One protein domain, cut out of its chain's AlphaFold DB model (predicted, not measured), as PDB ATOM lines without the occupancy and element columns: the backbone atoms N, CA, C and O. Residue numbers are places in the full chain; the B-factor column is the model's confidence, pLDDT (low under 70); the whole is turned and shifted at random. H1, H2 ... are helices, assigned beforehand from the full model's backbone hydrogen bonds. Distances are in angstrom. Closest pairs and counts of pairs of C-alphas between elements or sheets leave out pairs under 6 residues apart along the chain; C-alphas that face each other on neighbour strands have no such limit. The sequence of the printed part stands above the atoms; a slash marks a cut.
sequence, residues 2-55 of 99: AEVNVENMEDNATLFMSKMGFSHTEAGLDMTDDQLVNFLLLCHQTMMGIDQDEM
ATOM      1  N   ALA A   2     -53.274   2.482 -27.050       55.06
ATOM      2  CA  ALA A   2     -51.918   2.784 -27.491       55.06
ATOM      3  C   ALA A   2     -51.095   3.291 -26.304       55.06
ATOM      4  O   ALA A   2     -51.475   4.281 -25.685       55.06
ATOM      5  N   GLU A   3     -50.024   2.581 -25.985       61.88
ATOM      6  CA  GLU A   3     -49.096   2.897 -24.904       61.88
ATOM      7  C   GLU A   3     -47.983   3.801 -25.449       61.88
ATOM      8  O   GLU A   3     -47.460   3.550 -26.535       61.88
ATOM      9  N   VAL A   4     -47.654   4.878 -24.732       69.38
ATOM     10  CA  VAL A   4     -46.544   5.772 -25.097       69.38
ATOM     11  C   VAL A   4     -45.278   5.209 -24.467       69.38
ATOM     12  O   VAL A   4     -45.128   5.253 -23.249       69.38
ATOM     13  N   ASN A   5     -44.370   4.679 -25.283       73.31
ATOM     14  CA  ASN A   5     -43.158   4.031 -24.792       73.31
ATOM     15  C   ASN A   5     -41.925   4.897 -25.077       73.31
ATOM     16  O   ASN A   5     -41.561   5.117 -26.230       73.31
ATOM     17  N   VAL A   6     -41.251   5.360 -24.025       73.06
ATOM     18  CA  VAL A   6     -40.062   6.228 -24.123       73.06
ATOM     19  C   VAL A   6     -38.868   5.520 -24.787       73.06
ATOM     20  O   VAL A   6     -37.967   6.179 -25.292       73.06
ATOM     21  N   GLU A   7     -38.860   4.190 -24.852       75.75
ATOM     22  CA  GLU A   7     -37.804   3.412 -25.515       75.75
ATOM     23  C   GLU A   7     -38.154   3.024 -26.963       75.75
ATOM     24  O   GLU A   7     -37.281   2.560 -27.697       75.75
ATOM     25  N   ASN A   8     -39.405   3.227 -27.405       83.44
ATOM     26  CA  ASN A   8     -39.865   2.823 -28.735       83.44
ATOM     27  C   ASN A   8     -40.467   3.989 -29.539       83.44
ATOM     28  O   ASN A   8     -41.677   4.221 -29.561       83.44
ATOM     29  N   MET A   9     -39.595   4.708 -30.252       87.25
ATOM     30  CA  MET A   9     -39.986   5.849 -31.088       87.25
ATOM     31  C   MET A   9     -40.747   5.464 -32.358       87.25
ATOM     32  O   MET A   9     -41.521   6.271 -32.869       87.25
ATOM     33  N   GLU A  10     -40.573   4.242 -32.865       88.50
ATOM     34  CA  GLU A  10     -41.268   3.778 -34.071       88.50
ATOM     35  C   GLU A  10     -42.772   3.609 -33.811       88.50
ATOM     36  O   GLU A  10     -43.613   4.086 -34.587       88.50
ATOM     37  N   ASP A  11     -43.117   3.024 -32.664       88.38
ATOM     38  CA  ASP A  11     -44.505   2.881 -32.227       88.38
ATOM     39  C   ASP A  11     -45.129   4.243 -31.905       88.38
ATOM     40  O   ASP A  11     -46.253   4.525 -32.329       88.38
ATOM     41  N   ASN A  12     -44.384   5.136 -31.243       88.00
ATOM     42  CA  ASN A  12     -44.841   6.498 -30.952       88.00
ATOM     43  C   ASN A  12     -45.096   7.308 -32.230       88.00
ATOM     44  O   ASN A  12     -46.099   8.018 -32.328       88.00
ATOM     45  N   ALA A  13     -44.229   7.185 -33.238       90.12
ATOM     46  CA  ALA A  13     -44.408   7.837 -34.531       90.12
ATOM     47  C   ALA A  13     -45.640   7.294 -35.270       90.12
ATOM     48  O   ALA A  13     -46.424   8.065 -35.832       90.12
ATOM     49  N   THR A  14     -45.848   5.975 -35.225       91.38
ATOM     50  CA  THR A  14     -47.028   5.318 -35.802       91.38
ATOM     51  C   THR A  14     -48.308   5.765 -35.102       91.38
ATOM     52  O   THR A  14     -49.304   6.087 -35.757       91.38
ATOM     53  N   LEU A  15     -48.281   5.838 -33.773       88.12
ATOM     54  CA  LEU A  15     -49.386   6.329 -32.964       88.12
ATOM     55  C   LEU A  15     -49.716   7.785 -33.302       88.12
ATOM     56  O   LEU A  15     -50.880   8.107 -33.549       88.12
ATOM     57  N   PHE A  16     -48.702   8.647 -33.364       91.38
ATOM     58  CA  PHE A  16     -48.863  10.043 -33.749       91.38
ATOM     59  C   PHE A  16     -49.512  10.163 -35.125       91.38
ATOM     60  O   PHE A  16     -50.536  10.829 -35.260       91.38
ATOM     61  N   MET A  17     -48.989   9.461 -36.132       91.62
ATOM     62  CA  MET A  17     -49.540   9.503 -37.486       91.62
ATOM     63  C   MET A  17     -50.981   8.978 -37.540       91.62
ATOM     64  O   MET A  17     -51.817   9.554 -38.228       91.62
ATOM     65  N   SER A  18     -51.298   7.931 -36.778       89.38
ATOM     66  CA  SER A  18     -52.654   7.379 -36.673       89.38
ATOM     67  C   SER A  18     -53.651   8.369 -36.050       89.38
ATOM     68  O   SER A  18     -54.797   8.455 -36.490       89.38
ATOM     69  N   LYS A  19     -53.223   9.149 -35.048       87.25
ATOM     70  CA  LYS A  19     -54.074  10.133 -34.354       87.25
ATOM     71  C   LYS A  19     -54.189  11.461 -35.097       87.25
ATOM     72  O   LYS A  19     -55.273  12.034 -35.150       87.25
ATOM     73  N   MET A  20     -53.081  11.948 -35.642       88.75
ATOM     74  CA  MET A  20     -52.970  13.281 -36.237       88.75
ATOM     75  C   MET A  20     -53.242  13.264 -37.746       88.75
ATOM     76  O   MET A  20     -53.670  14.270 -38.303       88.75
ATOM     77  N   GLY A  21     -53.033  12.122 -38.409       91.44
ATOM     78  CA  GLY A  21     -53.223  11.948 -39.851       91.44
ATOM     79  C   GLY A  21     -52.035  12.395 -40.710       91.44
ATOM     80  O   GLY A  21     -52.155  12.427 -41.933       91.44
ATOM     81  N   PHE A  22     -50.904  12.751 -40.095       92.88
ATOM     82  CA  PHE A  22     -49.678  13.194 -40.768       92.88
ATOM     83  C   PHE A  22     -48.434  12.888 -39.909       92.88
ATOM     84  O   PHE A  22     -48.564  12.521 -38.741       92.88
ATOM     85  N   SER A  23     -47.230  12.993 -40.487       92.56
ATOM     86  CA  SER A  23     -45.973  12.655 -39.794       92.56
ATOM     87  C   SER A  23     -45.558  13.717 -38.770       92.56
ATOM     88  O   SER A  23     -45.750  14.911 -38.987       92.56
ATOM     89  N   HIS A  24     -44.892  13.305 -37.689       90.06
ATOM     90  CA  HIS A  24     -44.252  14.238 -36.748       90.06
ATOM     91  C   HIS A  24     -43.040  14.971 -37.358       90.06
ATOM     92  O   HIS A  24     -42.577  15.961 -36.798       90.06
ATOM     93  N   THR A  25     -42.568  14.504 -38.517       92.62
ATOM     94  CA  THR A  25     -41.494  15.101 -39.328       92.62
ATOM     95  C   THR A  25     -42.007  15.894 -40.533       92.62
ATOM     96  O   THR A  25     -41.266  16.202 -41.466       92.62
ATOM     97  N   GLU A  26     -43.309  16.195 -40.575       92.00
ATOM     98  CA  GLU A  26     -43.885  16.990 -41.659       92.00
ATOM     99  C   GLU A  26     -43.286  18.407 -41.665       92.00
ATOM    100  O   GLU A  26     -42.995  18.997 -40.615       92.00
ATOM    101  N   ALA A  27     -43.110  18.977 -42.860       89.31
ATOM    102  CA  ALA A  27     -42.501  20.291 -43.025       89.31
ATOM    103  C   ALA A  27     -43.273  21.366 -42.238       89.31
ATOM    104  O   ALA A  27     -44.439  21.650 -42.515       89.31
ATOM    105  N   GLY A  28     -42.596  21.995 -41.273       88.31
ATOM    106  CA  GLY A  28     -43.185  23.000 -40.384       88.31
ATOM    107  C   GLY A  28     -43.644  22.472 -39.022       88.31
ATOM    108  O   GLY A  28     -44.058  23.287 -38.200       88.31
ATOM    109  N   LEU A  29     -43.536  21.163 -38.765       88.75
ATOM    110  CA  LEU A  29     -43.740  20.577 -37.439       88.75
ATOM    111  C   LEU A  29     -42.498  19.876 -36.872       88.75
ATOM    112  O   LEU A  29     -42.356  19.899 -35.658       88.75
ATOM    113  N   ASP A  30     -41.640  19.297 -37.721       89.25
ATOM    114  CA  ASP A  30     -40.383  18.586 -37.398       89.25
ATOM    115  C   ASP A  30     -40.009  18.535 -35.898       89.25
ATOM    116  O   ASP A  30     -39.278  19.382 -35.374       89.25
ATOM    117  N   MET A  31     -40.573  17.547 -35.198       90.69
ATOM    118  CA  MET A  31     -40.367  17.339 -33.763       90.69
ATOM    119  C   MET A  31     -39.214  16.371 -33.514       90.69
ATOM    120  O   MET A  31     -39.055  15.389 -34.236       90.69
ATOM    121  N   THR A  32     -38.449  16.603 -32.448       91.94
ATOM    122  CA  THR A  32     -37.513  15.598 -31.931       91.94
ATOM    123  C   THR A  32     -38.258  14.465 -31.225       91.94
ATOM    124  O   THR A  32     -39.392  14.641 -30.777       91.94
ATOM    125  N   ASP A  33     -37.594  13.324 -31.052       90.31
ATOM    126  CA  ASP A  33     -38.116  12.166 -30.315       90.31
ATOM    127  C   ASP A  33     -38.644  12.556 -28.919       90.31
ATOM    128  O   ASP A  33     -39.782  12.246 -28.567       90.31
ATOM    129  N   ASP A  34     -37.878  13.348 -28.161       89.88
ATOM    130  CA  ASP A  34     -38.300  13.853 -26.846       89.88
ATOM    131  C   ASP A  34     -39.565  14.722 -26.926       89.88
ATOM    132  O   ASP A  34     -40.441  14.657 -26.064       89.88
ATOM    133  N   GLN A  35     -39.678  15.566 -27.956       91.94
ATOM    134  CA  GLN A  35     -40.853  16.416 -28.155       91.94
ATOM    135  C   GLN A  35     -42.080  15.586 -28.530       91.94
ATOM    136  O   GLN A  35     -43.168  15.857 -28.025       91.94
ATOM    137  N   LEU A  36     -41.899  14.558 -29.361       91.62
ATOM    138  CA  LEU A  36     -42.941  13.610 -29.732       91.62
ATOM    139  C   LEU A  36     -43.471  12.863 -28.501       91.62
ATOM    140  O   LEU A  36     -44.681  12.829 -28.282       91.62
ATOM    141  N   VAL A  37     -42.581  12.315 -27.671       90.00
ATOM    142  CA  VAL A  37     -42.952  11.610 -26.433       90.00
ATOM    143  C   VAL A  37     -43.702  12.538 -25.485       90.00
ATOM    144  O   VAL A  37     -44.805  12.214 -25.046       90.00
ATOM    145  N   ASN A  38     -43.149  13.723 -25.216       89.31
ATOM    146  CA  ASN A  38     -43.780  14.701 -24.329       89.31
ATOM    147  C   ASN A  38     -45.158  15.131 -24.839       89.31
ATOM    148  O   ASN A  38     -46.099  15.249 -24.057       89.31
ATOM    149  N   PHE A  39     -45.303  15.333 -26.150       90.38
ATOM    150  CA  PHE A  39     -46.587  15.652 -26.762       90.38
ATOM    151  C   PHE A  39     -47.611  14.531 -26.551       90.38
ATOM    152  O   PHE A  39     -48.744  14.802 -26.151       90.38
ATOM    153  N   LEU A  40     -47.224  13.274 -26.784       88.69
ATOM    154  CA  LEU A  40     -48.111  12.126 -26.598       88.69
ATOM    155  C   LEU A  40     -48.524  11.949 -25.128       88.69
ATOM    156  O   LEU A  40     -49.699  11.691 -24.860       88.69
ATOM    157  N   LEU A  41     -47.605  12.162 -24.182       86.12
ATOM    158  CA  LEU A  41     -47.896  12.131 -22.744       86.12
ATOM    159  C   LEU A  41     -48.863  13.247 -22.329       86.12
ATOM    160  O   LEU A  41     -49.843  12.983 -21.634       86.12
ATOM    161  N   LEU A  42     -48.648  14.475 -22.810       85.00
ATOM    162  CA  LEU A  42     -49.564  15.598 -22.572       85.00
ATOM    163  C   LEU A  42     -50.964  15.321 -23.131       85.00
ATOM    164  O   LEU A  42     -51.970  15.623 -22.482       85.00
ATOM    165  N   CYS A  43     -51.046  14.718 -24.321       85.25
ATOM    166  CA  CYS A  43     -52.319  14.317 -24.915       85.25
ATOM    167  C   CYS A  43     -53.040  13.277 -24.053       85.25
ATOM    168  O   CYS A  43     -54.248  13.393 -23.842       85.25
ATOM    169  N   HIS A  44     -52.307  12.289 -23.534       79.00
ATOM    170  CA  HIS A  44     -52.857  11.271 -22.644       79.00
ATOM    171  C   HIS A  44     -53.377  11.888 -21.343       79.00
ATOM    172  O   HIS A  44     -54.517  11.646 -20.961       79.00
ATOM    173  N   GLN A  45     -52.593  12.766 -20.715       75.06
ATOM    174  CA  GLN A  45     -52.990  13.454 -19.488       75.06
ATOM    175  C   GLN A  45     -54.257  14.300 -19.681       75.06
ATOM    176  O   GLN A  45     -55.172  14.256 -18.860       75.06
ATOM    177  N   THR A  46     -54.326  15.043 -20.789       69.75
ATOM    178  CA  THR A  46     -55.488  15.883 -21.110       69.75
ATOM    179  C   THR A  46     -56.734  15.029 -21.348       69.75
ATOM    180  O   THR A  46     -57.824  15.385 -20.909       69.75
ATOM    181  N   MET A  47     -56.582  13.887 -22.027       65.50
ATOM    182  CA  MET A  47     -57.683  12.963 -22.300       65.50
ATOM    183  C   MET A  47     -58.177  12.248 -21.035       65.50
ATOM    184  O   MET A  47     -59.374  12.009 -20.913       65.50
ATOM    185  N   MET A  48     -57.282  11.959 -20.089       61.78
ATOM    186  CA  MET A  48     -57.608  11.332 -18.804       61.78
ATOM    187  C   MET A  48     -58.168  12.327 -17.771       61.78
ATOM    188  O   MET A  48     -58.484  11.929 -16.657       61.78
ATOM    189  N   GLY A  49     -58.312  13.616 -18.115       53.44
ATOM    190  CA  GLY A  49     -58.930  14.614 -17.235       53.44
ATOM    191  C   GLY A  49     -58.152  14.881 -15.943       53.44
ATOM    192  O   GLY A  49     -58.736  15.369 -14.978       53.44
ATOM    193  N   ILE A  50     -56.851  14.571 -15.919       53.94
ATOM    194  CA  ILE A  50     -55.972  14.787 -14.763       53.94
ATOM    195  C   ILE A  50     -55.606  16.279 -14.725       53.94
ATOM    196  O   ILE A  50     -54.532  16.709 -15.161       53.94
ATOM    197  N   ASP A  51     -56.562  17.085 -14.267       43.44
ATOM    198  CA  ASP A  51     -56.379  18.491 -13.931       43.44
ATOM    199  C   ASP A  51     -55.516  18.577 -12.656       43.44
ATOM    200  O   ASP A  51     -55.985  18.404 -11.539       43.44
ATOM    201  N   GLN A  52     -54.216  18.777 -12.881       43.16
ATOM    202  CA  GLN A  52     -53.194  19.447 -12.058       43.16
ATOM    203  C   GLN A  52     -52.966  19.149 -10.559       43.16
ATOM    204  O   GLN A  52     -51.904  19.554 -10.092       43.16
ATOM    205  N   ASP A  53     -53.809  18.430  -9.820       41.44
ATOM    206  CA  ASP A  53     -53.640  18.338  -8.354       41.44
ATOM    207  C   ASP A  53     -53.107  16.989  -7.823       41.44
ATOM    208  O   ASP A  53     -52.666  16.931  -6.677       41.44
ATOM    209  N   GLU A  54     -53.038  15.928  -8.637       41.62
ATOM    210  CA  GLU A  54     -52.662  14.573  -8.169       41.62
ATOM    211  C   GLU A  54     -51.578  13.910  -9.029       41.62
ATOM    212  O   GLU A  54     -51.632  12.734  -9.368       41.62
ATOM    213  N   MET A  55     -50.564  14.668  -9.444       43.41
ATOM    214  CA  MET A  55     -49.601  14.170 -10.431       43.41
ATOM    215  C   MET A  55     -48.435  13.336  -9.874       43.41
ATOM    216  O   MET A  55     -47.383  13.328 -10.500       43.41
TER     217      MET A  55
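AT A GLANCE: This is residues 2 to 55 of the 99 residues of an uncharacterized protein of marine sediment metagenome (UniProt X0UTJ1). Two helices, the longer H2 and the shorter H1, make a V, meeting near their first residues, Met 9 and Asp 33. The long loop of residues 21 to 32 leads back from the end of H1 to the start of H2, and residues 46 to 54 stick out as a tail. The 54 printed residues hold two named helices, H1 then H2, and no named strand; the class is all helix. The whole is elongated, 36 by 23 by 18 A, and only just compact, close to loose, with a radius of gyration of the C-alphas of 11.8 A.

IN THESE COORDINATES: Find C-alpha 33 at (-38.116, 12.166, -30.315); from there H2, residues 33 to 47, runs 21.2 A to C-alpha 47 at (-57.683, 12.963, -22.300). H1, residues 9 to 20, begins at (-39.986, 5.849, -31.088) and spans 15.8 A.

HOW THE PARTS SIT: H2 and H1 touch, their closest C-alphas, Asp 33 and Met 9, being 6.6 A apart. They run the same way at a steep tilt of 49 degrees. In both, every O i to N i+4 pair is within hydrogen-bond range.

THE WHOLE: The C-alphas farthest apart, Ala 27 and Glu 54, are 36.8 A apart. The link from H1 to H2 is long, and the printed part has no cut. Look for pLDDT under 70 at residues 2 to 4 and 46 to 55.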